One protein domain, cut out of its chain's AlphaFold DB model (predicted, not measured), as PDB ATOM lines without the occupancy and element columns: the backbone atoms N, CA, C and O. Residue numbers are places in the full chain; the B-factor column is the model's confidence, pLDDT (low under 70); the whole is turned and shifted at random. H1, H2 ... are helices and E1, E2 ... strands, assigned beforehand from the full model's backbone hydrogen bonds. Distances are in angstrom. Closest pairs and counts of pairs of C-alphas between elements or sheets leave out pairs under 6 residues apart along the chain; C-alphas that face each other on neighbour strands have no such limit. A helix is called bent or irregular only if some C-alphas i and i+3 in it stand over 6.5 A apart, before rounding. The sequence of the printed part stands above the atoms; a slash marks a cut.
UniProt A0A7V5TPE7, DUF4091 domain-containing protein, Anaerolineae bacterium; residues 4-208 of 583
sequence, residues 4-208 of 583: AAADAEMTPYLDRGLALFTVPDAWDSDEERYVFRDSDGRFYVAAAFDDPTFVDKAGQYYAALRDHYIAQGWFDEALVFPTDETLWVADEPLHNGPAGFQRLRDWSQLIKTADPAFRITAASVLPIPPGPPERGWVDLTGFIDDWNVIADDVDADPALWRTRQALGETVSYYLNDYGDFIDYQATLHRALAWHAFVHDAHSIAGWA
ATOM      1  N   ALA A   4      46.769 -12.511 -15.608       92.25
ATOM      2  CA  ALA A   4      47.923 -11.618 -15.492       92.25
ATOM      3  C   ALA A   4      48.276 -10.869 -16.791       92.25
ATOM      4  O   ALA A   4      48.799  -9.758 -16.725       92.25
ATOM      5  N   ALA A   5      48.014 -11.465 -17.959       89.56
ATOM      6  CA  ALA A   5      48.218 -10.800 -19.247       89.56
ATOM      7  C   ALA A   5      47.222  -9.645 -19.444       89.56
ATOM      8  O   ALA A   5      47.651  -8.523 -19.696       89.56
ATOM      9  N   ALA A   6      45.928  -9.907 -19.223       88.75
ATOM     10  CA  ALA A   6      44.882  -8.888 -19.272       88.75
ATOM     11  C   ALA A   6      45.131  -7.779 -18.235       88.75
ATOM     12  O   ALA A   6      45.033  -6.599 -18.551       88.75
ATOM     13  N   ASP A   7      45.554  -8.131 -17.016       92.19
ATOM     14  CA  ASP A   7      45.904  -7.147 -15.987       92.19
ATOM     15  C   ASP A   7      47.067  -6.251 -16.430       92.19
ATOM     16  O   ASP A   7      47.024  -5.035 -16.237       92.19
ATOM     17  N   ALA A   8      48.115  -6.834 -17.020       93.25
ATOM     18  CA  ALA A   8      49.282  -6.091 -17.486       93.25
ATOM     19  C   ALA A   8      48.943  -5.121 -18.627       93.25
ATOM     20  O   ALA A   8      49.548  -4.051 -18.713       93.25
ATOM     21  N   GLU A   9      47.982  -5.488 -19.472       90.31
ATOM     22  CA  GLU A   9      47.468  -4.644 -20.544       90.31
ATOM     23  C   GLU A   9      46.561  -3.528 -20.018       90.31
ATOM     24  O   GLU A   9      46.765  -2.369 -20.371       90.31
ATOM     25  N   MET A  10      45.617  -3.846 -19.127       90.31
ATOM     26  CA  MET A  10      44.578  -2.912 -18.683       90.31
ATOM     27  C   MET A  10      45.034  -1.938 -17.594       90.31
ATOM     28  O   MET A  10      44.647  -0.766 -17.618       90.31
ATOM     29  N   THR A  11      45.887  -2.378 -16.660       91.25
ATOM     30  CA  THR A  11      46.319  -1.564 -15.503       91.25
ATOM     31  C   THR A  11      46.836  -0.175 -15.906       91.25
ATOM     32  O   THR A  11      46.392   0.809 -15.317       91.25
ATOM     33  N   PRO A  12      47.712  -0.019 -16.923       92.00
ATOM     34  CA  PRO A  12      48.186   1.300 -17.335       92.00
ATOM     35  C   PRO A  12      47.071   2.253 -17.786       92.00
ATOM     36  O   PRO A  12      47.237   3.468 -17.650       92.00
ATOM     37  N   TYR A  13      45.979   1.746 -18.357       89.31
ATOM     38  CA  TYR A  13      44.864   2.573 -18.814       89.31
ATOM     39  C   TYR A  13      43.929   2.925 -17.656       89.31
ATOM     40  O   TYR A  13      43.596   4.097 -17.473       89.31
ATOM     41  N   LEU A  14      43.593   1.945 -16.818       87.69
ATOM     42  CA  LEU A  14      42.744   2.138 -15.641       87.69
ATOM     43  C   LEU A  14      43.395   3.074 -14.608       87.69
ATOM     44  O   LEU A  14      42.745   3.991 -14.112       87.69
ATOM     45  N   ASP A  15      44.710   2.962 -14.381       88.69
ATOM     46  CA  ASP A  15      45.474   3.884 -13.521       88.69
ATOM     47  C   ASP A  15      45.450   5.342 -14.024       88.69
ATOM     48  O   ASP A  15      45.733   6.280 -13.273       88.69
ATOM     49  N   ARG A  16      45.138   5.548 -15.309       88.12
ATOM     50  CA  ARG A  16      44.997   6.866 -15.944       88.12
ATOM     51  C   ARG A  16      43.545   7.341 -16.024       88.12
ATOM     52  O   ARG A  16      43.310   8.404 -16.592       88.12
ATOM     53  N   GLY A  17      42.610   6.601 -15.428       83.69
ATOM     54  CA  GLY A  17      41.194   6.953 -15.384       83.69
ATOM     55  C   GLY A  17      40.410   6.548 -16.630       83.69
ATOM     56  O   GLY A  17      39.422   7.207 -16.938       83.69
ATOM     57  N   LEU A  18      40.838   5.508 -17.362       80.06
ATOM     58  CA  LEU A  18      39.962   4.877 -18.351       80.06
ATOM     59  C   LEU A  18      38.696   4.375 -17.637       80.06
ATOM     60  O   LEU A  18      38.803   3.641 -16.658       80.06
ATOM     61  N   ALA A  19      37.532   4.794 -18.130       73.81
ATOM     62  CA  ALA A  19      36.239   4.543 -17.494       73.81
ATOM     63  C   ALA A  19      35.447   3.393 -18.136       73.81
ATOM     64  O   ALA A  19      34.390   3.045 -17.647       73.81
ATOM     65  N   LEU A  20      35.907   2.816 -19.246       83.94
ATOM     66  CA  LEU A  20      35.172   1.758 -19.940       83.94
ATOM     67  C   LEU A  20      36.149   0.872 -20.707       83.94
ATOM     68  O   LEU A  20      37.065   1.390 -21.353       83.94
ATOM     69  N   PHE A  21      35.966  -0.444 -20.646       89.12
ATOM     70  CA  PHE A  21      36.761  -1.384 -21.432       89.12
ATOM     71  C   PHE A  21      36.007  -2.678 -21.725       89.12
ATOM     72  O   PHE A  21      35.142  -3.097 -20.955       89.12
ATOM     73  N   THR A  22      36.375  -3.334 -22.824       90.44
ATOM     74  CA  THR A  22      35.878  -4.667 -23.154       90.44
ATOM     75  C   THR A  22      36.678  -5.735 -22.410       90.44
ATOM     76  O   THR A  22      37.903  -5.669 -22.303       90.44
ATOM     77  N   VAL A  23      35.983  -6.713 -21.835       91.75
ATOM     78  CA  VAL A  23      36.620  -7.826 -21.124       91.75
ATOM     79  C   VAL A  23      37.150  -8.872 -22.111       91.75
ATOM     80  O   VAL A  23      36.589  -9.006 -23.195       91.75
ATOM     81  N   PRO A  24      38.180  -9.663 -21.752       91.88
ATOM     82  CA  PRO A  24      38.669 -10.724 -22.626       91.88
ATOM     83  C   PRO A  24      37.608 -11.808 -22.841       91.88
ATOM     84  O   PRO A  24      36.990 -12.292 -21.882       91.88
ATOM     85  N   ASP A  25      37.467 -12.251 -24.085       92.12
ATOM     86  CA  ASP A  25      36.566 -13.334 -24.463       92.12
ATOM     87  C   ASP A  25      37.083 -14.717 -24.055       92.12
ATOM     88  O   ASP A  25      38.274 -14.964 -23.849       92.12
ATOM     89  N   ALA A  26      36.151 -15.665 -23.959       94.94
ATOM     90  CA  ALA A  26      36.483 -17.078 -23.801       94.94
ATOM     91  C   ALA A  26      37.074 -17.709 -25.078       94.94
ATOM     92  O   ALA A  26      37.663 -18.796 -24.996       94.94
ATOM     93  N   TRP A  27      36.864 -17.068 -26.229       96.56
ATOM     94  CA  TRP A  27      37.404 -17.439 -27.531       96.56
ATOM     95  C   TRP A  27      38.775 -16.787 -27.737       96.56
ATOM     96  O   TRP A  27      38.933 -15.583 -27.585       96.56
ATOM     97  N   ASP A  28      39.774 -17.602 -28.067       94.19
ATOM     98  CA  ASP A  28      41.114 -17.160 -28.438       94.19
ATOM     99  C   ASP A  28      41.199 -17.170 -29.969       94.19
ATOM    100  O   ASP A  28      41.259 -18.243 -30.580       94.19
ATOM    101  N   SER A  29      41.148 -15.984 -30.583       91.06
ATOM    102  CA  SER A  29      41.167 -15.816 -32.039       91.06
ATOM    103  C   SER A  29      42.505 -16.206 -32.668       91.06
ATOM    104  O   SER A  29      42.521 -16.671 -33.803       91.06
ATOM    105  N   ASP A  30      43.615 -16.064 -31.937       91.38
ATOM    106  CA  ASP A  30      44.949 -16.414 -32.435       91.38
ATOM    107  C   ASP A  30      45.137 -17.937 -32.501       91.38
ATOM    108  O   ASP A  30      45.800 -18.466 -33.398       91.38
ATOM    109  N   GLU A  31      44.562 -18.660 -31.536       95.56
ATOM    110  CA  GLU A  31      44.644 -20.122 -31.446       95.56
ATOM    111  C   GLU A  31      43.404 -20.847 -32.003       95.56
ATOM    112  O   GLU A  31      43.360 -22.084 -31.953       95.56
ATOM    113  N   GLU A  32      42.412 -20.098 -32.497       96.31
ATOM    114  CA  GLU A  32      41.120 -20.564 -33.024       96.31
ATOM    115  C   GLU A  32      40.443 -21.608 -32.113       96.31
ATOM    116  O   GLU A  32      40.038 -22.701 -32.536       96.31
ATOM    117  N   ARG A  33      40.370 -21.311 -30.809       97.31
ATOM    118  CA  ARG A  33      39.785 -22.227 -29.819       97.31
ATOM    119  C   ARG A  33      39.298 -21.519 -28.565       97.31
ATOM    120  O   ARG A  33      39.787 -20.464 -28.190       97.31
ATOM    121  N   TYR A  34      38.433 -22.186 -27.812       97.50
ATOM    122  CA  TYR A  34      38.076 -21.735 -26.468       97.50
ATOM    123  C   TYR A  34      39.183 -22.052 -25.464       97.50
ATOM    124  O   TYR A  34      39.825 -23.105 -25.528       97.50
ATOM    125  N   VAL A  35      39.352 -21.197 -24.456       95.81
ATOM    126  CA  VAL A  35      40.385 -21.346 -23.409       95.81
ATOM    127  C   VAL A  35      40.148 -22.528 -22.449       95.81
ATOM    128  O   VAL A  35      40.952 -22.793 -21.549       95.81
ATOM    129  N   PHE A  36      39.060 -23.277 -22.632       96.19
ATOM    130  CA  PHE A  36      38.679 -24.439 -21.833       96.19
ATOM    131  C   PHE A  36      38.433 -25.693 -22.685       96.19
ATOM    132  O   PHE A  36      38.295 -25.651 -23.906       96.19
ATOM    133  N   ARG A  37      38.430 -26.850 -22.014       96.31
ATOM    134  CA  ARG A  37      38.400 -28.177 -22.641       96.31
ATOM    135  C   ARG A  37      37.117 -28.943 -22.322       96.31
ATOM    136  O   ARG A  37      36.560 -28.773 -21.235       96.31
ATOM    137  N   ASP A  38      36.722 -29.813 -23.244       95.62
ATOM    138  CA  ASP A  38      35.652 -30.800 -23.103       95.62
ATOM    139  C   ASP A  38      36.006 -31.900 -22.078       95.62
ATOM    140  O   ASP A  38      37.089 -31.925 -21.476       95.62
ATOM    141  N   SER A  39      35.092 -32.855 -21.884       94.25
ATOM    142  CA  SER A  39      35.289 -33.986 -20.966       94.25
ATOM    143  C   SER A  39      36.425 -34.940 -21.365       94.25
ATOM    144  O   SER A  39      36.930 -35.671 -20.513       94.25
ATOM    145  N   ASP A  40      36.836 -34.933 -22.634       96.12
ATOM    146  CA  ASP A  40      37.936 -35.738 -23.174       96.12
ATOM    147  C   ASP A  40      39.283 -34.990 -23.132       96.12
ATOM    148  O   ASP A  40      40.323 -35.538 -23.515       96.12
ATOM    149  N   GLY A  41      39.293 -33.741 -22.657       96.25
ATOM    150  CA  GLY A  41      40.474 -32.890 -22.602       96.25
ATOM    151  C   GLY A  41      40.843 -32.246 -23.941       96.25
ATOM    152  O   GLY A  41      41.983 -31.795 -24.087       96.25
ATOM    153  N   ARG A  42      39.934 -32.181 -24.918       97.44
ATOM    154  CA  ARG A  42      40.115 -31.423 -26.167       97.44
ATOM    155  C   ARG A  42      39.589 -30.004 -25.991       97.44
ATOM    156  O   ARG A  42      38.644 -29.796 -25.247       97.44
ATOM    157  N   PHE A  43      40.204 -29.028 -26.646       97.88
ATOM    158  CA  PHE A  43      39.628 -27.686 -26.688       97.88
ATOM    159  C   PHE A  43      38.383 -27.675 -27.574       97.88
ATOM    160  O   PHE A  43      38.342 -28.399 -28.572       97.88
ATOM    161  N   TYR A  44      37.399 -26.851 -27.215       98.12
ATOM    162  CA  TYR A  44      36.330 -26.511 -28.147       98.12
ATOM    163  C   TYR A  44      36.901 -25.604 -29.235       98.12
ATOM    164  O   TYR A  44      37.728 -24.741 -28.951       98.12
ATOM    165  N   VAL A  45      36.454 -25.811 -30.468       97.62
ATOM    166  CA  VAL A  45      36.793 -24.980 -31.640       97.62
ATOM    167  C   VAL A  45      35.552 -24.297 -32.221       97.62
ATOM    168  O   VAL A  45      35.627 -23.662 -33.261       97.62
ATOM    169  N   ALA A  46      34.403 -24.489 -31.571       97.44
ATOM    170  CA  ALA A  46      33.136 -23.873 -31.918       97.44
ATOM    171  C   ALA A  46      32.245 -23.777 -30.673       97.44
ATOM    172  O   ALA A  46      32.349 -24.631 -29.780       97.44
ATOM    173  N   ALA A  47      31.383 -22.760 -30.619       97.44
ATOM    174  CA  ALA A  47      30.385 -22.617 -29.570       97.44
ATOM    175  C   ALA A  47      29.423 -23.811 -29.608       97.44
ATOM    176  O   ALA A  47      28.911 -24.183 -30.665       97.44
ATOM    177  N   ALA A  48      29.162 -24.410 -28.446       97.12
ATOM    178  CA  ALA A  48      28.297 -25.582 -28.318       97.12
ATOM    179  C   ALA A  48      27.236 -25.343 -27.237       97.12
ATOM    180  O   ALA A  48      27.278 -25.932 -26.158       97.12
ATOM    181  N   PHE A  49      26.285 -24.443 -27.508       97.12
ATOM    182  CA  PHE A  49      25.236 -24.059 -26.550       97.12
ATOM    183  C   PHE A  49      24.311 -25.220 -26.134       97.12
ATOM    184  O   PHE A  49      23.638 -25.142 -25.108       97.12
ATOM    185  N   ASP A  50      24.286 -26.311 -26.902       96.69
ATOM    186  CA  ASP A  50      23.556 -27.542 -26.601       96.69
ATOM    187  C   ASP A  50      24.370 -28.566 -25.784       96.69
ATOM    188  O   ASP A  50      23.786 -29.516 -25.253       96.69
ATOM    189  N   ASP A  51      25.687 -28.375 -25.631       97.31
ATOM    190  CA  ASP A  51      26.551 -29.182 -24.768       97.31
ATOM    191  C   ASP A  51      26.583 -28.596 -23.342       97.31
ATOM    192  O   ASP A  51      27.190 -27.544 -23.105       97.31
ATOM    193  N   PRO A  52      26.018 -29.288 -22.333       96.81
ATOM    194  CA  PRO A  52      26.034 -28.806 -20.955       96.81
ATOM    195  C   PRO A  52      27.444 -28.590 -20.395       96.81
ATOM    196  O   PRO A  52      27.621 -27.777 -19.493       96.81
ATOM    197  N   THR A  53      28.444 -29.320 -20.902       97.69
ATOM    198  CA  THR A  53      29.845 -29.159 -20.488       97.69
ATOM    199  C   THR A  53      30.403 -27.835 -20.989       97.69
ATOM    200  O   THR A  53      31.068 -27.139 -20.227       97.69
ATOM    201  N   PHE A  54      30.110 -27.468 -22.238       98.06
ATOM    202  CA  PHE A  54      30.494 -26.174 -22.797       98.06
ATOM    203  C   PHE A  54      29.856 -25.037 -21.995       98.06
ATOM    204  O   PHE A  54      30.571 -24.168 -21.500       98.06
ATOM    205  N   VAL A  55      28.536 -25.100 -21.781       97.94
ATOM    206  CA  VAL A  55      27.788 -24.079 -21.028       97.94
ATOM    207  C   VAL A  55      28.322 -23.930 -19.598       97.94
ATOM    208  O   VAL A  55      28.559 -22.811 -19.144       97.94
ATOM    209  N   ASP A  56      28.582 -25.038 -18.896       97.69
ATOM    210  CA  ASP A  56      29.181 -25.019 -17.554       97.69
ATOM    211  C   ASP A  56      30.586 -24.391 -17.556       97.69
ATOM    212  O   ASP A  56      30.918 -23.596 -16.676       97.69
ATOM    213  N   LYS A  57      31.422 -24.711 -18.552       97.94
ATOM    214  CA  LYS A  57      32.793 -24.188 -18.644       97.94
ATOM    215  C   LYS A  57      32.840 -22.708 -19.003       97.94
ATOM    216  O   LYS A  57      33.603 -21.975 -18.374       97.94
ATOM    217  N   ALA A  58      32.014 -22.268 -19.944       97.56
ATOM    218  CA  ALA A  58      31.868 -20.861 -20.292       97.56
ATOM    219  C   ALA A  58      31.282 -20.059 -19.115       97.56
ATOM    220  O   ALA A  58      31.813 -19.012 -18.755       97.56
ATOM    221  N   GLY A  59      30.273 -20.589 -18.415       97.50
ATOM    222  CA  GLY A  59      29.751 -19.964 -17.197       97.50
ATOM    223  C   GLY A  59      30.808 -19.843 -16.090       97.50
ATOM    224  O   GLY A  59      30.927 -18.799 -15.450       97.50
ATOM    225  N   GLN A  60      31.638 -20.876 -15.895       97.25
ATOM    226  CA  GLN A  60      32.780 -20.831 -14.969       97.25
ATOM    227  C   GLN A  60      33.835 -19.795 -15.381       97.25
ATOM    228  O   GLN A  60      34.459 -19.205 -14.498       97.25
ATOM    229  N   TYR A  61      34.039 -19.577 -16.685       97.56
ATOM    230  CA  TYR A  61      34.928 -18.534 -17.202       97.56
ATOM    231  C   TYR A  61      34.461 -17.147 -16.775       97.56
ATOM    232  O   TYR A  61      35.182 -16.458 -16.051       97.56
ATOM    233  N   TYR A  62      33.226 -16.785 -17.120       97.56
ATOM    234  CA  TYR A  62      32.679 -15.472 -16.787       97.56
ATOM    235  C   TYR A  62      32.534 -15.267 -15.274       97.56
ATOM    236  O   TYR A  62      32.843 -14.193 -14.770       97.56
ATOM    237  N   ALA A  63      32.178 -16.303 -14.507       96.88
ATOM    238  CA  ALA A  63      32.156 -16.206 -13.046       96.88
ATOM    239  C   ALA A  63      33.550 -15.916 -12.454       96.88
ATOM    240  O   ALA A  63      33.676 -15.098 -11.541       96.88
ATOM    241  N   ALA A  64      34.604 -16.554 -12.975       96.75
ATOM    242  CA  ALA A  64      35.973 -16.297 -12.532       96.75
ATOM    243  C   ALA A  64      36.461 -14.896 -12.934       96.75
ATOM    244  O   ALA A  64      37.154 -14.250 -12.148       96.75
ATOM    245  N   LEU A  65      36.092 -14.434 -14.133       95.69
ATOM    246  CA  LEU A  65      36.401 -13.096 -14.633       95.69
ATOM    247  C   LEU A  65      35.730 -12.012 -13.781       95.69
ATOM    248  O   LEU A  65      36.405 -11.092 -13.323       95.69
ATOM    249  N   ARG A  66      34.437 -12.179 -13.467       95.88
ATOM    250  CA  ARG A  66      33.710 -11.318 -12.524       95.88
ATOM    251  C   ARG A  66      34.434 -11.238 -11.188       95.88
ATOM    252  O   ARG A  66      34.720 -10.145 -10.715       95.88
ATOM    253  N   ASP A  67      34.700 -12.382 -10.555       96.94
ATOM    254  CA  ASP A  67      35.296 -12.409  -9.215       96.94
ATOM    255  C   ASP A  67      36.660 -11.702  -9.197       96.94
ATOM    256  O   ASP A  67      36.986 -10.998  -8.238       96.94
ATOM    257  N   HIS A  68      37.436 -11.857 -10.274       96.12
ATOM    258  CA  HIS A  68      38.702 -11.160 -10.464       96.12
ATOM    259  C   HIS A  68      38.508  -9.644 -10.589       96.12
ATOM    260  O   HIS A  68      39.107  -8.895  -9.820       96.12
ATOM    261  N   TYR A  69      37.627  -9.173 -11.473       94.69
ATOM    262  CA  TYR A  69      37.391  -7.736 -11.657       94.69
ATOM    263  C   TYR A  69      36.704  -7.067 -10.466       94.69
ATOM    264  O   TYR A  69      37.037  -5.926 -10.149       94.69
ATOM    265  N   ILE A  70      35.845  -7.764  -9.720       95.81
ATOM    266  CA  ILE A  70      35.336  -7.269  -8.432       95.81
ATOM    267  C   ILE A  70      36.492  -7.089  -7.442       95.81
ATOM    268  O   ILE A  70      36.550  -6.082  -6.739       95.81
ATOM    269  N   ALA A  71      37.435  -8.036  -7.385       96.56
ATOM    270  CA  ALA A  71      38.584  -7.939  -6.485       96.56
ATOM    271  C   ALA A  71      39.538  -6.786  -6.845       96.56
ATOM    272  O   ALA A  71      40.161  -6.223  -5.943       96.56
ATOM    273  N   GLN A  72      39.629  -6.423  -8.128       93.38
ATOM    274  CA  GLN A  72      40.390  -5.260  -8.600       93.38
ATOM    275  C   GLN A  72      39.616  -3.934  -8.486       93.38
ATOM    276  O   GLN A  72      40.220  -2.866  -8.547       93.38
ATOM    277  N   GLY A  73      38.293  -3.986  -8.298       93.12
ATOM    278  CA  GLY A  73      37.422  -2.808  -8.358       93.12
ATOM    279  C   GLY A  73      37.182  -2.301  -9.783       93.12
ATOM    280  O   GLY A  73      36.952  -1.114  -9.965       93.12
ATOM    281  N   TRP A  74      37.277  -3.181 -10.783       93.50
ATOM    282  CA  TRP A  74      37.133  -2.859 -12.211       93.50
ATOM    283  C   TRP A  74      35.789  -3.292 -12.805       93.50
ATOM    284  O   TRP A  74      35.498  -2.968 -13.947       93.50
ATOM    285  N   PHE A  75      34.985  -4.062 -12.063       94.06
ATOM    286  CA  PHE A  75      33.805  -4.733 -12.616       94.06
ATOM    287  C   PHE A  75      32.725  -3.776 -13.143       94.06
ATOM    288  O   PHE A  75      32.097  -4.087 -14.145       94.06
ATOM    289  N   ASP A  76      32.537  -2.616 -12.513       90.44
ATOM    290  CA  ASP A  76      31.495  -1.662 -12.922       90.44
ATOM    291  C   ASP A  76      31.796  -1.004 -14.290       90.44
ATOM    292  O   ASP A  76      30.871  -0.622 -15.006       90.44
ATOM    293  N   GLU A  77      33.076  -0.951 -14.680       89.25
ATOM    294  CA  GLU A  77      33.563  -0.364 -15.943       89.25
ATOM    295  C   GLU A  77      33.712  -1.405 -17.071       89.25
ATOM    296  O   GLU A  77      34.106  -1.083 -18.195       89.25
ATOM    297  N   ALA A  78      33.443  -2.674 -16.760       92.31
ATOM    298  CA  ALA A  78      33.686  -3.806 -17.635       92.31
ATOM    299  C   ALA A  78      32.472  -4.087 -18.533       92.31
ATOM    300  O   ALA A  78      31.381  -4.397 -18.047       92.31
ATOM    301  N   LEU A  79      32.678  -4.046 -19.849       94.25
ATOM    302  CA  LEU A  79      31.693  -4.454 -20.846       94.25
ATOM    303  C   LEU A  79      32.082  -5.790 -21.471       94.25
ATOM    304  O   LEU A  79      33.235  -6.015 -21.829       94.25
ATOM    305  N   VAL A  80      31.119  -6.683 -21.645       96.38
ATOM    306  CA  VAL A  80      31.316  -7.896 -22.437       96.38
ATOM    307  C   VAL A  80      30.924  -7.595 -23.872       96.38
ATOM    308  O   VAL A  80      29.802  -7.160 -24.119       96.38
ATOM    309  N   PHE A  81      31.838  -7.846 -24.802       95.62
ATOM    310  CA  PHE A  81      31.604  -7.758 -26.239       95.62
ATOM    311  C   PHE A  81      31.810  -9.157 -26.827       95.62
ATOM    312  O   PHE A  81      32.917  -9.467 -27.251       95.62
ATOM    313  N   PRO A  82      30.801 -10.049 -26.737       95.94
ATOM    314  CA  PRO A  82      30.988 -11.455 -27.068       95.94
ATOM    315  C   PRO A  82      31.536 -11.658 -28.481       95.94
ATOM    316  O   PRO A  82      30.920 -11.217 -29.450       95.94
ATOM    317  N   THR A  83      32.631 -12.405 -28.592       95.00
ATOM    318  CA  THR A  83      33.147 -12.919 -29.869       95.00
ATOM    319  C   THR A  83      33.265 -14.440 -29.848       95.00
ATOM    320  O   THR A  83      33.319 -15.076 -28.789       95.00
ATOM    321  N   ASP A  84      33.281 -15.048 -31.035       96.00
ATOM    322  CA  ASP A  84      33.531 -16.477 -31.192       96.00
ATOM    323  C   ASP A  84      34.056 -16.843 -32.590       96.00
ATOM    324  O   ASP A  84      34.462 -15.977 -33.364       96.00
ATOM    325  N   GLU A  85      34.050 -18.138 -32.930       95.19
ATOM    326  CA  GLU A  85      34.552 -18.659 -34.205       95.19
ATOM    327  C   GLU A  85      33.846 -18.106 -35.453       95.19
ATOM    328  O   GLU A  85      34.304 -18.344 -36.568       95.19
ATOM    329  N   THR A  86      32.717 -17.416 -35.280       92.88
ATOM    330  CA  THR A  86      31.949 -16.793 -36.364       92.88
ATOM    331  C   THR A  86      32.263 -15.311 -36.561       92.88
ATOM    332  O   THR A  86      31.763 -14.744 -37.532       92.88
ATOM    333  N   LEU A  87      33.094 -14.720 -35.686       86.69
ATOM    334  CA  LEU A  87      33.512 -13.309 -35.625       86.69
ATOM    335  C   LEU A  87      32.365 -12.317 -35.372       86.69
ATOM    336  O   LEU A  87      32.396 -11.587 -34.385       86.69
ATOM    337  N   TRP A  88      31.325 -12.358 -36.203       90.38
ATOM    338  CA  TRP A  88      30.199 -11.427 -36.203       90.38
ATOM    339  C   TRP A  88      29.117 -11.825 -35.196       90.38
ATOM    340  O   TRP A  88      28.076 -12.400 -35.546       90.38
ATOM    341  N   VAL A  89      29.419 -11.614 -33.915       94.88
ATOM    342  CA  VAL A  89      28.518 -11.908 -32.792       94.88
ATOM    343  C   VAL A  89      28.028 -10.613 -32.161       94.88
ATOM    344  O   VAL A  89      26.879 -10.242 -32.363       94.88
ATOM    345  N   ALA A  90      28.869  -9.937 -31.377       95.31
ATOM    346  CA  ALA A  90      28.573  -8.600 -30.872       95.31
ATOM    347  C   ALA A  90      28.966  -7.508 -31.872       95.31
ATOM    348  O   ALA A  90      28.393  -6.427 -31.834       95.31
ATOM    349  N   ASP A  91      29.912  -7.809 -32.761       92.19
ATOM    350  CA  ASP A  91      30.300  -6.960 -33.879       92.19
ATOM    351  C   ASP A  91      29.421  -7.285 -35.084       92.19
ATOM    352  O   ASP A  91      29.523  -8.384 -35.631       92.19
ATOM    353  N   GLU A  92      28.504  -6.386 -35.439       91.12
ATOM    354  CA  GLU A  92      27.732  -6.429 -36.686       91.12
ATOM    355  C   GLU A  92      27.113  -7.820 -36.989       91.12
ATOM    356  O   GLU A  92      27.335  -8.387 -38.065       91.12
ATOM    357  N   PRO A  93      26.311  -8.411 -36.068       93.88
ATOM    358  CA  PRO A  93      25.746  -9.762 -36.206       93.88
ATOM    359  C   PRO A  93      24.927  -9.988 -37.480       93.88
ATOM    360  O   PRO A  93      24.637 -11.138 -37.829       93.88
ATOM    361  N   LEU A  94      24.544  -8.912 -38.169       91.50
ATOM    362  CA  LEU A  94      23.872  -8.935 -39.459       91.50
ATOM    363  C   LEU A  94      24.671  -9.707 -40.524       91.50
ATOM    364  O   LEU A  94      24.063 -10.448 -41.298       91.50
ATOM    365  N   HIS A  95      26.010  -9.695 -40.465       91.19
ATOM    366  CA  HIS A  95      26.893 -10.494 -41.332       91.19
ATOM    367  C   HIS A  95      26.619 -12.007 -41.265       91.19
ATOM    368  O   HIS A  95      26.783 -12.744 -42.244       91.19
ATOM    369  N   ASN A  96      26.150 -12.488 -40.111       92.75
ATOM    370  CA  ASN A  96      25.735 -13.874 -39.890       92.75
ATOM    371  C   ASN A  96      24.206 -14.065 -39.997       92.75
ATOM    372  O   ASN A  96      23.683 -15.152 -39.717       92.75
ATOM    373  N   GLY A  97      23.475 -13.021 -40.392       93.31
ATOM    374  CA  GLY A  97      22.031 -13.005 -40.577       93.31
ATOM    375  C   GLY A  97      21.259 -13.404 -39.314       93.31
ATOM    376  O   GLY A  97      21.698 -13.140 -38.189       93.31
ATOM    377  N   PRO A  98      20.131 -14.126 -39.457       95.00
ATOM    378  CA  PRO A  98      19.360 -14.625 -38.316       95.00
ATOM    379  C   PRO A  98      20.185 -15.438 -37.303       95.00
ATOM    380  O   PRO A  98      19.901 -15.422 -36.103       95.00
ATOM    381  N   ALA A  99      21.213 -16.157 -37.771       94.69
ATOM    382  CA  ALA A  99      22.063 -16.971 -36.910       94.69
ATOM    383  C   ALA A  99      22.988 -16.119 -36.026       94.69
ATOM    384  O   ALA A  99      23.214 -16.501 -34.879       94.69
ATOM    385  N   GLY A 100      23.469 -14.971 -36.517       95.06
ATOM    386  CA  GLY A 100      24.265 -14.018 -35.736       95.06
ATOM    387  C   GLY A 100      23.474 -13.445 -34.563       95.06
ATOM    388  O   GLY A 100      23.903 -13.541 -33.415       95.06
ATOM    389  N   PHE A 101      22.248 -12.984 -34.823       95.88
ATOM    390  CA  PHE A 101      21.340 -12.484 -33.784       95.88
ATOM    391  C   PHE A 101      21.019 -13.565 -32.740       95.88
ATOM    392  O   PHE A 101      21.072 -13.325 -31.532       95.88
ATOM    393  N   GLN A 102      20.722 -14.791 -33.186       96.56
ATOM    394  CA  GLN A 102      20.500 -15.918 -32.278       96.56
ATOM    395  C   GLN A 102      21.737 -16.205 -31.411       96.56
ATOM    396  O   GLN A 102      21.600 -16.439 -30.211       96.56
ATOM    397  N   ARG A 103      22.933 -16.154 -31.998       96.44
ATOM    398  CA  ARG A 103      24.202 -16.423 -31.316       96.44
ATOM    399  C   ARG A 103      24.545 -15.345 -30.290       96.44
ATOM    400  O   ARG A 103      24.901 -15.690 -29.163       96.44
ATOM    401  N   LEU A 104      24.337 -14.070 -30.618       97.44
ATOM    402  CA  LEU A 104      24.466 -12.963 -29.666       97.44
ATOM    403  C   LEU A 104      23.500 -13.127 -28.484       97.44
ATOM    404  O   LEU A 104      23.895 -12.961 -27.327       97.44
ATOM    405  N   ARG A 105      22.252 -13.535 -28.745       97.25
ATOM    406  CA  ARG A 105      21.277 -13.835 -27.688       97.25
ATOM    407  C   ARG A 105      21.732 -14.985 -26.785       97.25
ATOM    408  O   ARG A 105      21.627 -14.865 -25.564       97.25
ATOM    409  N   ASP A 106      22.223 -16.079 -27.360       97.94
ATOM    410  CA  ASP A 106      22.655 -17.262 -26.604       97.94
ATOM    411  C   ASP A 106      23.874 -16.957 -25.723       97.94
ATOM    412  O   ASP A 106      23.886 -17.304 -24.537       97.94
ATOM    413  N   TRP A 107      24.860 -16.227 -26.256       98.19
ATOM    414  CA  TRP A 107      25.980 -15.715 -25.466       98.19
ATOM    415  C   TRP A 107      25.510 -14.811 -24.337       98.19
ATOM    416  O   TRP A 107      25.896 -15.014 -23.184       98.19
ATOM    417  N   SER A 108      24.628 -13.861 -24.644       97.75
ATOM    418  CA  SER A 108      24.118 -12.916 -23.657       97.75
ATOM    419  C   SER A 108      23.396 -13.615 -22.508       97.75
ATOM    420  O   SER A 108      23.629 -13.312 -21.336       97.75
ATOM    421  N   GLN A 109      22.575 -14.618 -22.820       97.62
ATOM    422  CA  GLN A 109      21.911 -15.459 -21.823       97.62
ATOM    423  C   GLN A 109      22.904 -16.240 -20.964       97.62
ATOM    424  O   GLN A 109      22.742 -16.307 -19.741       97.62
ATOM    425  N   LEU A 110      23.928 -16.829 -21.581       97.88
ATOM    426  CA  LEU A 110      24.958 -17.589 -20.881       97.88
ATOM    427  C   LEU A 110      25.735 -16.695 -19.907       97.88
ATOM    428  O   LEU A 110      25.878 -17.042 -18.733       97.88
ATOM    429  N   ILE A 111      26.187 -15.530 -20.372       97.69
ATOM    430  CA  ILE A 111      26.947 -14.553 -19.582       97.69
ATOM    431  C   ILE A 111      26.099 -14.032 -18.418       97.69
ATOM    432  O   ILE A 111      26.523 -14.111 -17.263       97.69
ATOM    433  N   LYS A 112      24.861 -13.598 -18.685       96.50
ATOM    434  CA  LYS A 112      23.945 -13.105 -17.643       96.50
ATOM    435  C   LYS A 112      23.503 -14.200 -16.663       96.50
ATOM    436  O   LYS A 112      23.113 -13.901 -15.537       96.50
ATOM    437  N   THR A 113      23.597 -15.478 -17.040       95.38
ATOM    438  CA  THR A 113      23.412 -16.602 -16.102       95.38
ATOM    439  C   THR A 113      24.584 -16.726 -15.124       95.38
ATOM    440  O   THR A 113      24.371 -17.109 -13.971       95.38
ATOM    441  N   ALA A 114      25.811 -16.402 -15.550       93.44
ATOM    442  CA  ALA A 114      26.970 -16.355 -14.659       93.44
ATOM    443  C   ALA A 114      26.866 -15.182 -13.669       93.44
ATOM    444  O   ALA A 114      27.113 -15.366 -12.470       93.44
ATOM    445  N   ASP A 115      26.460 -14.007 -14.158       94.88
ATOM    446  CA  ASP A 115      26.030 -12.877 -13.335       94.88
ATOM    447  C   ASP A 115      25.148 -11.898 -14.131       94.88
ATOM    448  O   ASP A 115      25.601 -11.388 -15.158       94.88
ATOM    449  N   PRO A 116      23.923 -11.573 -13.679       95.38
ATOM    450  CA  PRO A 116      23.068 -10.618 -14.379       95.38
ATOM    451  C   PRO A 116      23.619  -9.183 -14.389       95.38
ATOM    452  O   PRO A 116      23.099  -8.364 -15.138       95.38
ATOM    453  N   ALA A 117      24.630  -8.869 -13.568       94.69
ATOM    454  CA  ALA A 117      25.273  -7.557 -13.535       94.69
ATOM    455  C   ALA A 117      26.310  -7.342 -14.650       94.69
ATOM    456  O   ALA A 117      26.788  -6.222 -14.809       94.69
ATOM    457  N   PHE A 118      26.665  -8.375 -15.426       95.81
ATOM    458  CA  PHE A 118      27.446  -8.160 -16.642       95.81
ATOM    459  C   PHE A 118      26.678  -7.258 -17.613       95.81
ATOM    460  O   PHE A 118      25.524  -7.544 -17.952       95.81
ATOM    461  N   ARG A 119      27.360  -6.205 -18.070       95.75
ATOM    462  CA  ARG A 119      26.903  -5.321 -19.141       95.75
ATOM    463  C   ARG A 119      27.405  -5.848 -20.477       95.75
ATOM    464  O   ARG A 119      28.593  -6.128 -20.609       95.75
ATOM    465  N   ILE A 120      26.514  -5.982 -21.444       97.06
ATOM    466  CA  ILE A 120      26.803  -6.487 -22.783       97.06
ATOM    467  C   ILE A 120      26.696  -5.335 -23.770       97.06
ATOM    468  O   ILE A 120      25.684  -4.636 -23.782       97.06
ATOM    469  N   THR A 121      27.729  -5.154 -24.588       95.94
ATOM    470  CA  THR A 121      27.753  -4.174 -25.680       95.94
ATOM    471  C   THR A 121      27.746  -4.884 -27.032       95.94
ATOM    472  O   THR A 121      28.302  -5.977 -27.149       95.94
ATOM    473  N   ALA A 122      27.070  -4.302 -28.024       95.50
ATOM    474  CA  ALA A 122      27.026  -4.794 -29.403       95.50
ATOM    475  C   ALA A 122      26.973  -3.618 -30.389       95.50
ATOM    476  O   ALA A 122      26.309  -2.620 -30.106       95.50
ATOM    477  N   ALA A 123      27.667  -3.745 -31.521       92.75
ATOM    478  CA  ALA A 123      27.834  -2.716 -32.545       92.75
ATOM    479  C   ALA A 123      27.001  -3.008 -33.801       92.75
ATOM    480  O   ALA A 123      26.898  -4.156 -34.230       92.75
ATOM    481  N   SER A 124      26.415  -1.953 -34.376       87.56
ATOM    482  CA  SER A 124      25.509  -1.998 -35.531       87.56
ATOM    483  C   SER A 124      24.334  -2.967 -35.330       87.56
ATOM    484  O   SER A 124      24.053  -3.857 -36.136       87.56
ATOM    485  N   VAL A 125      23.657  -2.840 -34.182       88.88
ATOM    486  CA  VAL A 125      22.493  -3.668 -33.829       88.88
ATOM    487  C   VAL A 125      21.318  -2.796 -33.419       88.88
ATOM    488  O   VAL A 125      21.427  -1.975 -32.510       88.88
ATOM    489  N   LEU A 126      20.158  -3.050 -34.025       87.00
ATOM    490  CA  LEU A 126      18.896  -2.423 -33.643       87.00
ATOM    491  C   LEU A 126      18.075  -3.316 -32.692       87.00
ATOM    492  O   LEU A 126      18.048  -4.539 -32.860       87.00
ATOM    493  N   PRO A 127      17.350  -2.729 -31.717       86.25
ATOM    494  CA  PRO A 127      16.430  -3.463 -30.851       86.25
ATOM    495  C   PRO A 127      15.339  -4.212 -31.619       86.25
ATOM    496  O   PRO A 127      14.960  -5.314 -31.228       86.25
ATOM    497  N   ILE A 128      14.833  -3.626 -32.708       88.69
ATOM    498  CA  ILE A 128      13.882  -4.295 -33.597       88.69
ATOM    499  C   ILE A 128      14.699  -5.054 -34.647       88.69
ATOM    500  O   ILE A 128      15.472  -4.422 -35.368       88.69
ATOM    501  N   PRO A 129      14.548  -6.385 -34.759       91.06
ATOM    502  CA  PRO A 129      15.278  -7.142 -35.760       91.06
ATOM    503  C   PRO A 129      14.866  -6.721 -37.178       91.06
ATOM    504  O   PRO A 129      13.741  -6.259 -37.382       91.06
ATOM    505  N   PRO A 130      15.720  -6.944 -38.188       89.69
ATOM    506  CA  PRO A 130      15.414  -6.542 -39.556       89.69
ATOM    507  C   PRO A 130      14.296  -7.389 -40.176       89.69
ATOM    508  O   PRO A 130      13.675  -6.962 -41.141       89.69
ATOM    509  N   GLY A 131      13.984  -8.572 -39.642       92.56
ATOM    510  CA  GLY A 131      12.920  -9.411 -40.181       92.56
ATOM    511  C   GLY A 131      12.174 -10.247 -39.148       92.56
ATOM    512  O   GLY A 131      12.429 -10.150 -37.946       92.56
ATOM    513  N   PRO A 132      11.234 -11.091 -39.610       94.00
ATOM    514  CA  PRO A 132      10.306 -11.772 -38.729       94.00
ATOM    515  C   PRO A 132      10.863 -13.046 -38.077       94.00
ATOM    516  O   PRO A 132      11.705 -13.733 -38.672       94.00
ATOM    517  N   PRO A 133      10.336 -13.446 -36.900       94.44
ATOM    518  CA  PRO A 133      10.731 -14.678 -36.215       94.44
ATOM    519  C   PRO A 133      10.574 -15.949 -37.054       94.44
ATOM    520  O   PRO A 133      11.347 -16.892 -36.897       94.44
ATOM    521  N   GLU A 134       9.614 -15.995 -37.981       93.81
ATOM    522  CA  GLU A 134       9.423 -17.128 -38.893       93.81
ATOM    523  C   GLU A 134      10.612 -17.328 -39.850       93.81
ATOM    524  O   GLU A 134      10.800 -18.427 -40.373       93.81
ATOM    525  N   ARG A 135      11.430 -16.285 -40.056       92.06
ATOM    526  CA  ARG A 135      12.696 -16.319 -40.804       92.06
ATOM    527  C   ARG A 135      13.920 -16.509 -39.895       92.06
ATOM    528  O   ARG A 135      15.041 -16.540 -40.387       92.06
ATOM    529  N   GLY A 136      13.710 -16.697 -38.590       93.94
ATOM    530  CA  GLY A 136      14.754 -16.963 -37.597       93.94
ATOM    531  C   GLY A 136      15.317 -15.722 -36.909       93.94
ATOM    532  O   GLY A 136      16.168 -15.866 -36.038       93.94
ATOM    533  N   TRP A 137      14.866 -14.523 -37.280       95.00
ATOM    534  CA  TRP A 137      15.288 -13.284 -36.635       95.00
ATOM    535  C   TRP A 137      14.788 -13.219 -35.188       95.00
ATOM    536  O   TRP A 137      13.683 -13.672 -34.877       95.00
ATOM    537  N   VAL A 138      15.599 -12.668 -34.287       94.69
ATOM    538  CA  VAL A 138      15.277 -12.610 -32.857       94.69
ATOM    539  C   VAL A 138      15.399 -11.191 -32.321       94.69
ATOM    540  O   VAL A 138      16.335 -10.475 -32.653       94.69
ATOM    541  N   ASP A 139      14.449 -10.813 -31.467       92.69
ATOM    542  CA  ASP A 139      14.506  -9.583 -30.674       92.69
ATOM    543  C   ASP A 139      15.597  -9.713 -29.597       92.69
ATOM    544  O   ASP A 139      15.645 -10.705 -28.855       92.69
ATOM    545  N   LEU A 140      16.480  -8.715 -29.548       93.94
ATOM    546  CA  LEU A 140      17.620  -8.632 -28.634       93.94
ATOM    547  C   LEU A 140      17.344  -7.745 -27.409       93.94
ATOM    548  O   LEU A 140      18.206  -7.583 -26.545       93.94
ATOM    549  N   THR A 141      16.124  -7.222 -27.286       91.50
ATOM    550  CA  THR A 141      15.652  -6.467 -26.125       91.50
ATOM    551  C   THR A 141      15.918  -7.209 -24.814       91.50
ATOM    552  O   THR A 141      15.487  -8.347 -24.622       91.50
ATOM    553  N   GLY A 142      16.600  -6.538 -23.881       90.56
ATOM    554  CA  GLY A 142      16.950  -7.079 -22.565       90.56
ATOM    555  C   GLY A 142      18.131  -8.059 -22.561       90.56
ATOM    556  O   GLY A 142      18.471  -8.591 -21.501       90.56
ATOM    557  N   PHE A 143      18.755  -8.307 -23.717       94.69
ATOM    558  CA  PHE A 143      20.007  -9.061 -23.820       94.69
ATOM    559  C   PHE A 143      21.227  -8.147 -23.948       94.69
ATOM    560  O   PHE A 143      22.290  -8.527 -23.466       94.69
ATOM    561  N   ILE A 144      21.052  -6.954 -24.519       96.12
ATOM    562  CA  ILE A 144      22.092  -5.936 -24.701       96.12
ATOM    563  C   ILE A 144      21.860  -4.790 -23.716       96.12
ATOM    564  O   ILE A 144      20.723  -4.356 -23.526       96.12
ATOM    565  N   ASP A 145      22.935  -4.330 -23.078       95.75
ATOM    566  CA  ASP A 145      22.905  -3.227 -22.115       95.75
ATOM    567  C   ASP A 145      23.478  -1.933 -22.704       95.75
ATOM    568  O   ASP A 145      23.086  -0.866 -22.249       95.75
ATOM    569  N   ASP A 146      24.378  -2.018 -23.688       95.06
ATOM    570  CA  ASP A 146      24.954  -0.880 -24.413       95.06
ATOM    571  C   ASP A 146      24.850  -1.091 -25.933       95.06
ATOM    572  O   ASP A 146      25.501  -1.965 -26.504       95.06
ATOM    573  N   TRP A 147      24.008  -0.300 -26.591       95.38
ATOM    574  CA  TRP A 147      23.759  -0.376 -28.029       95.38
ATOM    575  C   TRP A 147      24.693   0.588 -28.758       95.38
ATOM    576  O   TRP A 147      24.491   1.796 -28.676       95.38
ATOM    577  N   ASN A 148      25.705   0.078 -29.461       93.38
ATOM    578  CA  ASN A 148      26.532   0.885 -30.356       93.38
ATOM    579  C   ASN A 148      25.845   0.989 -31.718       93.38
ATOM    580  O   ASN A 148      25.774   0.011 -32.459       93.38
ATOM    581  N   VAL A 149      25.328   2.170 -32.036       91.25
ATOM    582  CA  VAL A 149      24.558   2.437 -33.256       91.25
ATOM    583  C   VAL A 149      25.070   3.665 -33.975       91.25
ATOM    584  O   VAL A 149      25.701   4.531 -33.372       91.25
ATOM    585  N   ILE A 150      24.788   3.761 -35.265       87.44
ATOM    586  CA  ILE A 150      25.081   4.972 -36.023       87.44
ATOM    587  C   ILE A 150      24.094   6.087 -35.639       87.44
ATOM    588  O   ILE A 150      22.969   5.831 -35.200       87.44
ATOM    589  N   ALA A 151      24.518   7.346 -35.771       88.06
ATOM    590  CA  ALA A 151      23.708   8.496 -35.357       88.06
ATOM    591  C   ALA A 151      22.381   8.592 -36.135       88.06
ATOM    592  O   ALA A 151      21.366   8.982 -35.556       88.06
ATOM    593  N   ASP A 152      22.369   8.165 -37.402       85.00
ATOM    594  CA  ASP A 152      21.174   8.180 -38.254       85.00
ATOM    595  C   ASP A 152      20.045   7.297 -37.720       85.00
ATOM    596  O   ASP A 152      18.882   7.688 -37.774       85.00
ATOM    597  N   ASP A 153      20.364   6.138 -37.139       86.50
ATOM    598  CA  ASP A 153      19.354   5.265 -36.531       86.50
ATOM    599  C   ASP A 153      18.720   5.915 -35.296       86.50
ATOM    600  O   ASP A 153      17.554   5.667 -34.963       86.50
ATOM    601  N   VAL A 154      19.476   6.774 -34.606       90.25
ATOM    602  CA  VAL A 154      18.978   7.550 -33.469       90.25
ATOM    603  C   VAL A 154      18.114   8.719 -33.917       90.25
ATOM    604  O   VAL A 154      17.080   8.977 -33.297       90.25
ATOM    605  N   ASP A 155      18.490   9.376 -35.008       87.31
ATOM    606  CA  ASP A 155      17.700  10.437 -35.633       87.31
ATOM    607  C   ASP A 155      16.408   9.899 -36.268       87.31
ATOM    608  O   ASP A 155      15.372  10.572 -36.220       87.31
ATOM    609  N   ALA A 156      16.439   8.677 -36.807       84.19
ATOM    610  CA  ALA A 156      15.286   8.020 -37.411       84.19
ATOM    611  C   ALA A 156      14.213   7.656 -36.374       84.19
ATOM    612  O   ALA A 156      13.027   7.881 -36.623       84.19
ATOM    613  N   ASP A 157      14.603   7.122 -35.208       88.38
ATOM    614  CA  ASP A 157      13.670   6.708 -34.149       88.38
ATOM    615  C   ASP A 157      14.116   7.129 -32.734       88.38
ATOM    616  O   ASP A 157      14.392   6.294 -31.863       88.38
ATOM    617  N   PRO A 158      14.147   8.437 -32.422       88.81
ATOM    618  CA  PRO A 158      14.582   8.904 -31.107       88.81
ATOM    619  C   PRO A 158      13.666   8.413 -29.972       88.81
ATOM    620  O   PRO A 158      14.071   8.379 -28.808       88.81
ATOM    621  N   ALA A 159      12.415   8.043 -30.273       88.75
ATOM    622  CA  ALA A 159      11.469   7.530 -29.287       88.75
ATOM    623  C   ALA A 159      11.798   6.092 -28.858       88.75
ATOM    624  O   ALA A 159      11.690   5.781 -27.663       88.75
ATOM    625  N   LEU A 160      12.232   5.238 -29.792       90.88
ATOM    626  CA  LEU A 160      12.747   3.908 -29.473       90.88
ATOM    627  C   LEU A 160      13.900   4.011 -28.475       90.88
ATOM    628  O   LEU A 160      13.845   3.400 -27.406       90.88
ATOM    629  N   TRP A 161      14.911   4.820 -28.785       92.94
ATOM    630  CA  TRP A 161      16.125   4.917 -27.976       92.94
ATOM    631  C   TRP A 161      15.871   5.488 -26.585       92.94
ATOM    632  O   TRP A 161      16.314   4.899 -25.600       92.94
ATOM    633  N   ARG A 162      15.019   6.514 -26.471       92.44
ATOM    634  CA  ARG A 162      14.548   7.004 -25.163       92.44
ATOM    635  C   ARG A 162      13.830   5.927 -24.358       92.44
ATOM    636  O   ARG A 162      13.964   5.870 -23.137       92.44
ATOM    637  N   THR A 163      13.067   5.057 -25.022       93.00
ATOM    638  CA  THR A 163      12.411   3.922 -24.356       93.00
ATOM    639  C   THR A 163      13.442   2.922 -23.832       93.00
ATOM    640  O   THR A 163      13.277   2.429 -22.717       93.00
ATOM    641  N   ARG A 164      14.522   2.656 -24.582       93.94
ATOM    642  CA  ARG A 164      15.637   1.803 -24.129       93.94
ATOM    643  C   ARG A 164      16.370   2.416 -22.936       93.94
ATOM    644  O   ARG A 164      16.511   1.764 -21.905       93.94
ATOM    645  N   GLN A 165      16.733   3.692 -23.033       95.25
ATOM    646  CA  GLN A 165      17.404   4.435 -21.962       95.25
ATOM    647  C   GLN A 165      16.572   4.477 -20.675       95.25
ATOM    648  O   GLN A 165      17.095   4.274 -19.579       95.25
ATOM    649  N   ALA A 166      15.249   4.627 -20.785       94.31
ATOM    650  CA  ALA A 166      14.344   4.572 -19.637       94.31
ATOM    651  C   ALA A 166      14.310   3.200 -18.929       94.31
ATOM    652  O   ALA A 166      13.881   3.119 -17.774       94.31
ATOM    653  N   LEU A 167      14.755   2.126 -19.594       93.94
ATOM    654  CA  LEU A 167      14.919   0.789 -19.012       93.94
ATOM    655  C   LEU A 167      16.303   0.576 -18.371       93.94
ATOM    656  O   LEU A 167      16.530  -0.476 -17.777       93.94
ATOM    657  N   GLY A 168      17.186   1.579 -18.422       93.50
ATOM    658  CA  GLY A 168      18.540   1.529 -17.864       93.50
ATOM    659  C   GLY A 168      19.606   1.031 -18.840       93.50
ATOM    660  O   GLY A 168      20.733   0.789 -18.415       93.50
ATOM    661  N   GLU A 169      19.260   0.873 -20.115       95.19
ATOM    662  CA  GLU A 169      20.214   0.561 -21.181       95.19
ATOM    663  C   GLU A 169      20.893   1.841 -21.680       95.19
ATOM    664  O   GLU A 169      20.362   2.941 -21.531       95.19
ATOM    665  N   THR A 170      22.069   1.714 -22.279       95.06
ATOM    666  CA  THR A 170      22.812   2.830 -22.862       95.06
ATOM    667  C   THR A 170      22.805   2.759 -24.380       95.06
ATOM    668  O   THR A 170      22.753   1.682 -24.966       95.06
ATOM    669  N   VAL A 171      22.831   3.924 -25.021       95.00
ATOM    670  CA  VAL A 171      22.979   4.066 -26.473       95.00
ATOM    671  C   VAL A 171      24.284   4.797 -26.703       95.00
ATOM    672  O   VAL A 171      24.487   5.865 -26.136       95.00
ATOM    673  N   SER A 172      25.175   4.219 -27.488       93.12
ATOM    674  CA  SER A 172      26.491   4.754 -27.814       93.12
ATOM    675  C   SER A 172      26.591   4.934 -29.325       93.12
ATOM    676  O   SER A 172      25.980   4.183 -30.080       93.12
ATOM    677  N   TYR A 173      27.337   5.936 -29.777       91.69
ATOM    678  CA  TYR A 173      27.532   6.170 -31.205       91.69
ATOM    679  C   TYR A 173      28.709   5.384 -31.738       91.69
ATOM    680  O   TYR A 173      29.813   5.507 -31.217       91.69
ATOM    681  N   TYR A 174      28.474   4.653 -32.816       88.62
ATOM    682  CA  TYR A 174      29.497   4.004 -33.614       88.62
ATOM    683  C   TYR A 174      29.843   4.896 -34.811       88.62
ATOM    684  O   TYR A 174      28.956   5.318 -35.547       88.62
ATOM    685  N   LEU A 175      31.120   5.263 -34.954       84.38
ATOM    686  CA  LEU A 175      31.561   6.248 -35.949       84.38
ATOM    687  C   LEU A 175      31.915   5.661 -37.320       84.38
ATOM    688  O   LEU A 175      32.131   6.452 -38.246       84.38
ATOM    689  N   ASN A 176      32.033   4.334 -37.444       70.88
ATOM    690  CA  ASN A 176      32.279   3.707 -38.741       70.88
ATOM    691  C   ASN A 176      31.157   4.137 -39.682       70.88
ATOM    692  O   ASN A 176      30.013   4.200 -39.254       70.88
ATOM    693  N   ASP A 177      31.530   4.506 -40.905       65.19
ATOM    694  CA  ASP A 177      30.693   5.060 -41.982       65.19
ATOM    695  C   ASP A 177      30.738   6.578 -42.157       65.19
ATOM    696  O   ASP A 177      30.556   7.035 -43.287       65.19
ATOM    697  N   TYR A 178      31.093   7.381 -41.137       71.06
ATOM    698  CA  TYR A 178      31.295   8.822 -41.383       71.06
ATOM    699  C   TYR A 178      31.890   9.688 -40.268       71.06
ATOM    700  O   TYR A 178      32.450  10.751 -40.542       71.06
ATOM    701  N   GLY A 179      31.792   9.312 -38.994       71.69
ATOM    702  CA  GLY A 179      32.062  10.257 -37.901       71.69
ATOM    703  C   GLY A 179      33.525  10.680 -37.753       71.69
ATOM    704  O   GLY A 179      33.846  11.664 -37.074       71.69
ATOM    705  N   ASP A 180      34.424   9.945 -38.399       82.00
ATOM    706  CA  ASP A 180      35.857  10.124 -38.294       82.00
ATOM    707  C   ASP A 180      36.571  10.316 -39.634       82.00
ATOM    708  O   ASP A 180      37.798  10.381 -39.619       82.00
ATOM    709  N   PHE A 181      35.885  10.497 -40.773       86.25
ATOM    710  CA  PHE A 181      36.570  10.670 -42.068       86.25
ATOM    711  C   PHE A 181      37.171  12.063 -42.233       86.25
ATOM    712  O   PHE A 181      36.770  13.028 -41.585       86.25
ATOM    713  N   ILE A 182      38.201  12.169 -43.075       86.06
ATOM    714  CA  ILE A 182      38.923  13.430 -43.292       86.06
ATOM    715  C   ILE A 182      38.152  14.406 -44.184       86.06
ATOM    716  O   ILE A 182      38.416  15.607 -44.131       86.06
ATOM    717  N   ASP A 183      37.216  13.893 -44.979       83.50
ATOM    718  CA  ASP A 183      36.468  14.674 -45.965       83.50
ATOM    719  C   ASP A 183      35.305  15.454 -45.348       83.50
ATOM    720  O   ASP A 183      34.815  16.415 -45.946       83.50
ATOM    721  N   TYR A 184      34.888  15.090 -44.132       83.38
ATOM    722  CA  TYR A 184      33.828  15.806 -43.444       83.38
ATOM    723  C   TYR A 184      34.263  17.188 -42.972       83.38
ATOM    724  O   TYR A 184      35.426  17.476 -42.669       83.38
ATOM    725  N   GLN A 185      33.273  18.077 -42.881       85.00
ATOM    726  CA  GLN A 185      33.483  19.406 -42.339       85.00
ATOM    727  C   GLN A 185      33.995  19.316 -40.900       85.00
ATOM    728  O   GLN A 185      33.461  18.587 -40.069       85.00
ATOM    729  N   ALA A 186      34.987  20.143 -40.573       86.88
ATOM    730  CA  ALA A 186      35.562  20.226 -39.231       86.88
ATOM    731  C   ALA A 186      34.496  20.381 -38.123       86.88
ATOM    732  O   ALA A 186      34.632  19.831 -37.031       86.88
ATOM    733  N   THR A 187      33.422  21.118 -38.398       88.25
ATOM    734  CA  THR A 187      32.333  21.356 -37.448       88.25
ATOM    735  C   THR A 187      31.522  20.105 -37.122       88.25
ATOM    736  O   THR A 187      30.998  20.040 -36.015       88.25
ATOM    737  N   LEU A 188      31.493  19.085 -37.987       87.88
ATOM    738  CA  LEU A 188      30.831  17.807 -37.701       87.88
ATOM    739  C   LEU A 188      31.473  17.100 -36.499       87.88
ATOM    740  O   LEU A 188      30.780  16.697 -35.570       87.88
ATOM    741  N   HIS A 189      32.809  17.045 -36.446       89.00
ATOM    742  CA  HIS A 189      33.522  16.422 -35.321       89.00
ATOM    743  C   HIS A 189      33.305  17.150 -33.988       89.00
ATOM    744  O   HIS A 189      33.524  16.573 -32.925       89.00
ATOM    745  N   ARG A 190      32.890  18.422 -34.040       89.44
ATOM    746  CA  ARG A 190      32.421  19.172 -32.871       89.44
ATOM    747  C   ARG A 190      30.960  18.868 -32.559       89.44
ATOM    748  O   ARG A 190      30.640  18.641 -31.400       89.44
ATOM    749  N   ALA A 191      30.100  18.839 -33.573       90.00
ATOM    750  CA  ALA A 191      28.667  18.599 -33.441       90.00
ATOM    751  C   ALA A 191      28.337  17.232 -32.820       90.00
ATOM    752  O   ALA A 191      27.380  17.151 -32.058       90.00
ATOM    753  N   LEU A 192      29.155  16.201 -33.070       90.56
ATOM    754  CA  LEU A 192      28.955  14.841 -32.549       90.56
ATOM    755  C   LEU A 192      28.666  14.792 -31.041       90.56
ATOM    756  O   LEU A 192      27.715  14.139 -30.630       90.56
ATOM    757  N   ALA A 193      29.435  15.501 -30.207       92.50
ATOM    758  CA  ALA A 193      29.223  15.467 -28.754       92.50
ATOM    759  C   ALA A 193      27.983  16.257 -28.306       92.50
ATOM    760  O   ALA A 193      27.352  15.910 -27.311       92.50
ATOM    761  N   TRP A 194      27.611  17.308 -29.041       94.00
ATOM    762  CA  TRP A 194      26.374  18.050 -28.786       94.00
ATOM    763  C   TRP A 194      25.150  17.223 -29.160       94.00
ATOM    764  O   TRP A 194      24.172  17.217 -28.422       94.00
ATOM    765  N   HIS A 195      25.211  16.525 -30.295       93.81
ATOM    766  CA  HIS A 195      24.163  15.615 -30.749       93.81
ATOM    767  C   HIS A 195      24.039  14.427 -29.790       93.81
ATOM    768  O   HIS A 195      22.956  14.199 -29.262       93.81
ATOM    769  N   ALA A 196      25.162  13.814 -29.403       94.19
ATOM    770  CA  ALA A 196      25.202  12.809 -28.345       94.19
ATOM    771  C   ALA A 196      24.529  13.303 -27.053       94.19
ATOM    772  O   ALA A 196      23.704  12.594 -26.486       94.19
ATOM    773  N   PHE A 197      24.798  14.542 -26.625       95.69
ATOM    774  CA  PHE A 197      24.143  15.130 -25.454       95.69
ATOM    775  C   PHE A 197      22.626  15.309 -25.646       95.69
ATOM    776  O   PHE A 197      21.863  14.997 -24.744       95.69
ATOM    777  N   VAL A 198      22.159  15.767 -26.816       94.56
ATOM    778  CA  VAL A 198      20.714  15.912 -27.119       94.56
ATOM    779  C   VAL A 198      19.960  14.583 -27.012       94.56
ATOM    780  O   VAL A 198      18.778  14.572 -26.656       94.56
ATOM    781  N   HIS A 199      20.630  13.477 -27.328       94.25
ATOM    782  CA  HIS A 199      20.049  12.138 -27.357       94.25
ATOM    783  C   HIS A 199      20.425  11.273 -26.148       94.25
ATOM    784  O   HIS A 199      20.179  10.068 -26.186       94.25
ATOM    785  N   ASP A 200      21.008  11.852 -25.093       95.12
ATOM    786  CA  ASP A 200      21.476  11.113 -23.912       95.12
ATOM    787  C   ASP A 200      22.414   9.935 -24.272       95.12
ATOM    788  O   ASP A 200      22.415   8.879 -23.624       95.12
ATOM    789  N   ALA A 201      23.191  10.072 -25.351       94.06
ATOM    790  CA  ALA A 201      24.117   9.039 -25.782       94.06
ATOM    791  C   ALA A 201      25.263   8.908 -24.766       94.06
ATOM    792  O   ALA A 201      25.858   9.885 -24.311       94.06
ATOM    793  N   HIS A 202      25.563   7.667 -24.398       91.44
ATOM    794  CA  HIS A 202      26.484   7.311 -23.332       91.44
ATOM    795  C   HIS A 202      27.947   7.483 -23.732       91.44
ATOM    796  O   HIS A 202      28.757   7.940 -22.924       91.44
ATOM    797  N   SER A 203      28.294   7.108 -24.962       89.62
ATOM    798  CA  SER A 203      29.658   7.210 -25.467       89.62
ATOM    799  C   SER A 203      29.691   7.411 -26.981       89.62
ATOM    800  O   SER A 203      28.689   7.242 -27.670       89.62
ATOM    801  N   ILE A 204      30.863   7.797 -27.481       89.94
ATOM    802  CA  ILE A 204      31.178   7.853 -28.907       89.94
ATOM    803  C   ILE A 204      32.385   6.939 -29.119       89.94
ATOM    804  O   ILE A 204      33.449   7.172 -28.539       89.94
ATOM    805  N   ALA A 205      32.213   5.911 -29.936       87.31
ATOM    806  CA  ALA A 205      33.178   4.862 -30.202       87.31
ATOM    807  C   ALA A 205      33.515   4.801 -31.695       87.31
ATOM    808  O   ALA A 205      32.665   4.970 -32.564       87.31
ATOM    809  N   GLY A 206      34.782   4.537 -31.997       85.12
ATOM    810  CA  GLY A 206      35.233   4.194 -33.342       85.12
ATOM    811  C   GLY A 206      36.053   2.915 -33.283       85.12
ATOM    812  O   GLY A 206      36.696   2.644 -32.267       85.12
ATOM    813  N   TRP A 207      36.052   2.147 -34.369       85.12
ATOM    814  CA  TRP A 207      36.748   0.859 -34.440       85.12
ATOM    815  C   TRP A 207      38.270   0.953 -34.255       85.12
ATOM    816  O   TRP A 207      38.912   0.017 -33.780       85.12
ATOM    817  N   ALA A 208      38.873   2.086 -34.624       87.81
ATOM    818  CA  ALA A 208      40.305   2.312 -34.501       87.81
ATOM    819  C   ALA A 208      40.653   3.795 -34.308       87.81
ATOM    820  O   ALA A 208      39.871   4.700 -34.588       87.81
TER     821      ALA A 208
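This is residues 4 to 208 of the 583 residues of the protein "DUF4091 domain-containing protein" of Anaerolineae bacterium (UniProt A0A7V5TPE7). A small sheet of four parallel strands, twisted and curled like part of a barrel, lies in the middle, and six helices are spread loosely round it. H3 packs beside E2 and E1, with H2 beyond it and H1 far out by itself; H4 and H5 pack by the E4 end, and H6 lies farthest out past E4, where residues 182 to 187 stick out. Long links wind between these parts, and under half of the residues, 98 of 205, are in named elements. The 205 printed residues hold six named helices and four named strands, in the order H1 H2 E1 H3 E2 E3 H4 H5 E4 H6; the sheet runs E1 E2 E3 E4, parallel throughout, and the class is mixed, helices and strands. The whole is compact, with a radius of gyration of the C-alphas of 17.9 A and spans of 58 by 49 by 33 A.

Find C-alpha 4 at (47.923, -11.618, -15.492), where H1 begins; it runs to residue 14 and is only just irregular, C-alphas 9 and 12 being 6.8 A apart. After a long link, H2 takes residues 52 to 72 and is 30.2 A long. E1 is residues 78 to 80. H3, residues 93 to 114, is 22.6 A from first to last C-alpha; it is irregular, with C-alphas 95 and 98 lying 9.1 A apart, and has a kink of 86 degrees near residue 100. Look for E2 at residues 119 to 123, starting from C-alpha 119 at (26.903, -5.321, -19.141) and 13.7 A long. E3 is residues 146 to 149, H4 residues 151 to 156, H5 residues 158 to 165 and E4 residues 170 to 174. H6 is residues 186 to 198, 19.6 A long, and ends with C-alpha 198 at (20.714, 15.912, -27.119).

Start at E2, an inner strand whose pairing is staggered: residues 119 to 120 pair with E1, and 121 to 123 with E3. Towards E1, find N 80 and O 119 within hydrogen-bond range at 2.8 A; towards E3, N 148 and O 122 at 2.8 A. E3 and E4 pair through N 147 and O 170, 2.9 A. E1, H3, E2 and E3, H4 H5, E4 are strand-helix-strand units, two parallel neighbour strands with helices between, each with a right-handed crossover. H3 only grazes the sheet; its closest C-alphas with E2 are those of Ser 108 and Ile 120, 7.0 A. H2 touches H3 with residues 55 to 63 alone, closest at the C-alphas of Gly 59 and Ala 114, 5.2 A, at a steep tilt of 67 degrees, the same way. H4 and H5 also only graze the sheet, and are close but not clearly touching, with the C-alphas of Val 154 and Trp 161 6.7 A apart. H6 only just grazes it, with 5 pairs of C-alphas within 10 A, and is near H4. H1 is apart from H2 and H3. Every O i to N i+4 pair is within hydrogen-bond range in H2, H4 and H5; the counts are 5 of 7 in H1, 16 of 18 in H3 and 6 of 9 in H6.

The C-alphas farthest apart are those of Asp 40 and Thr 187, 59.1 A. The printed part has no cut. The links H1 to H2, E1 to H3, E2 to E3 and E4 to H6 are long. Beside the edge strands, look for short pairings: residues 21 to 22 with 78 to 79 of E1, and 204 to 205 with 173 to 174 of E4, both parallel. The mean pLDDT of the printed part is 92.4, and residue 177 is under 70.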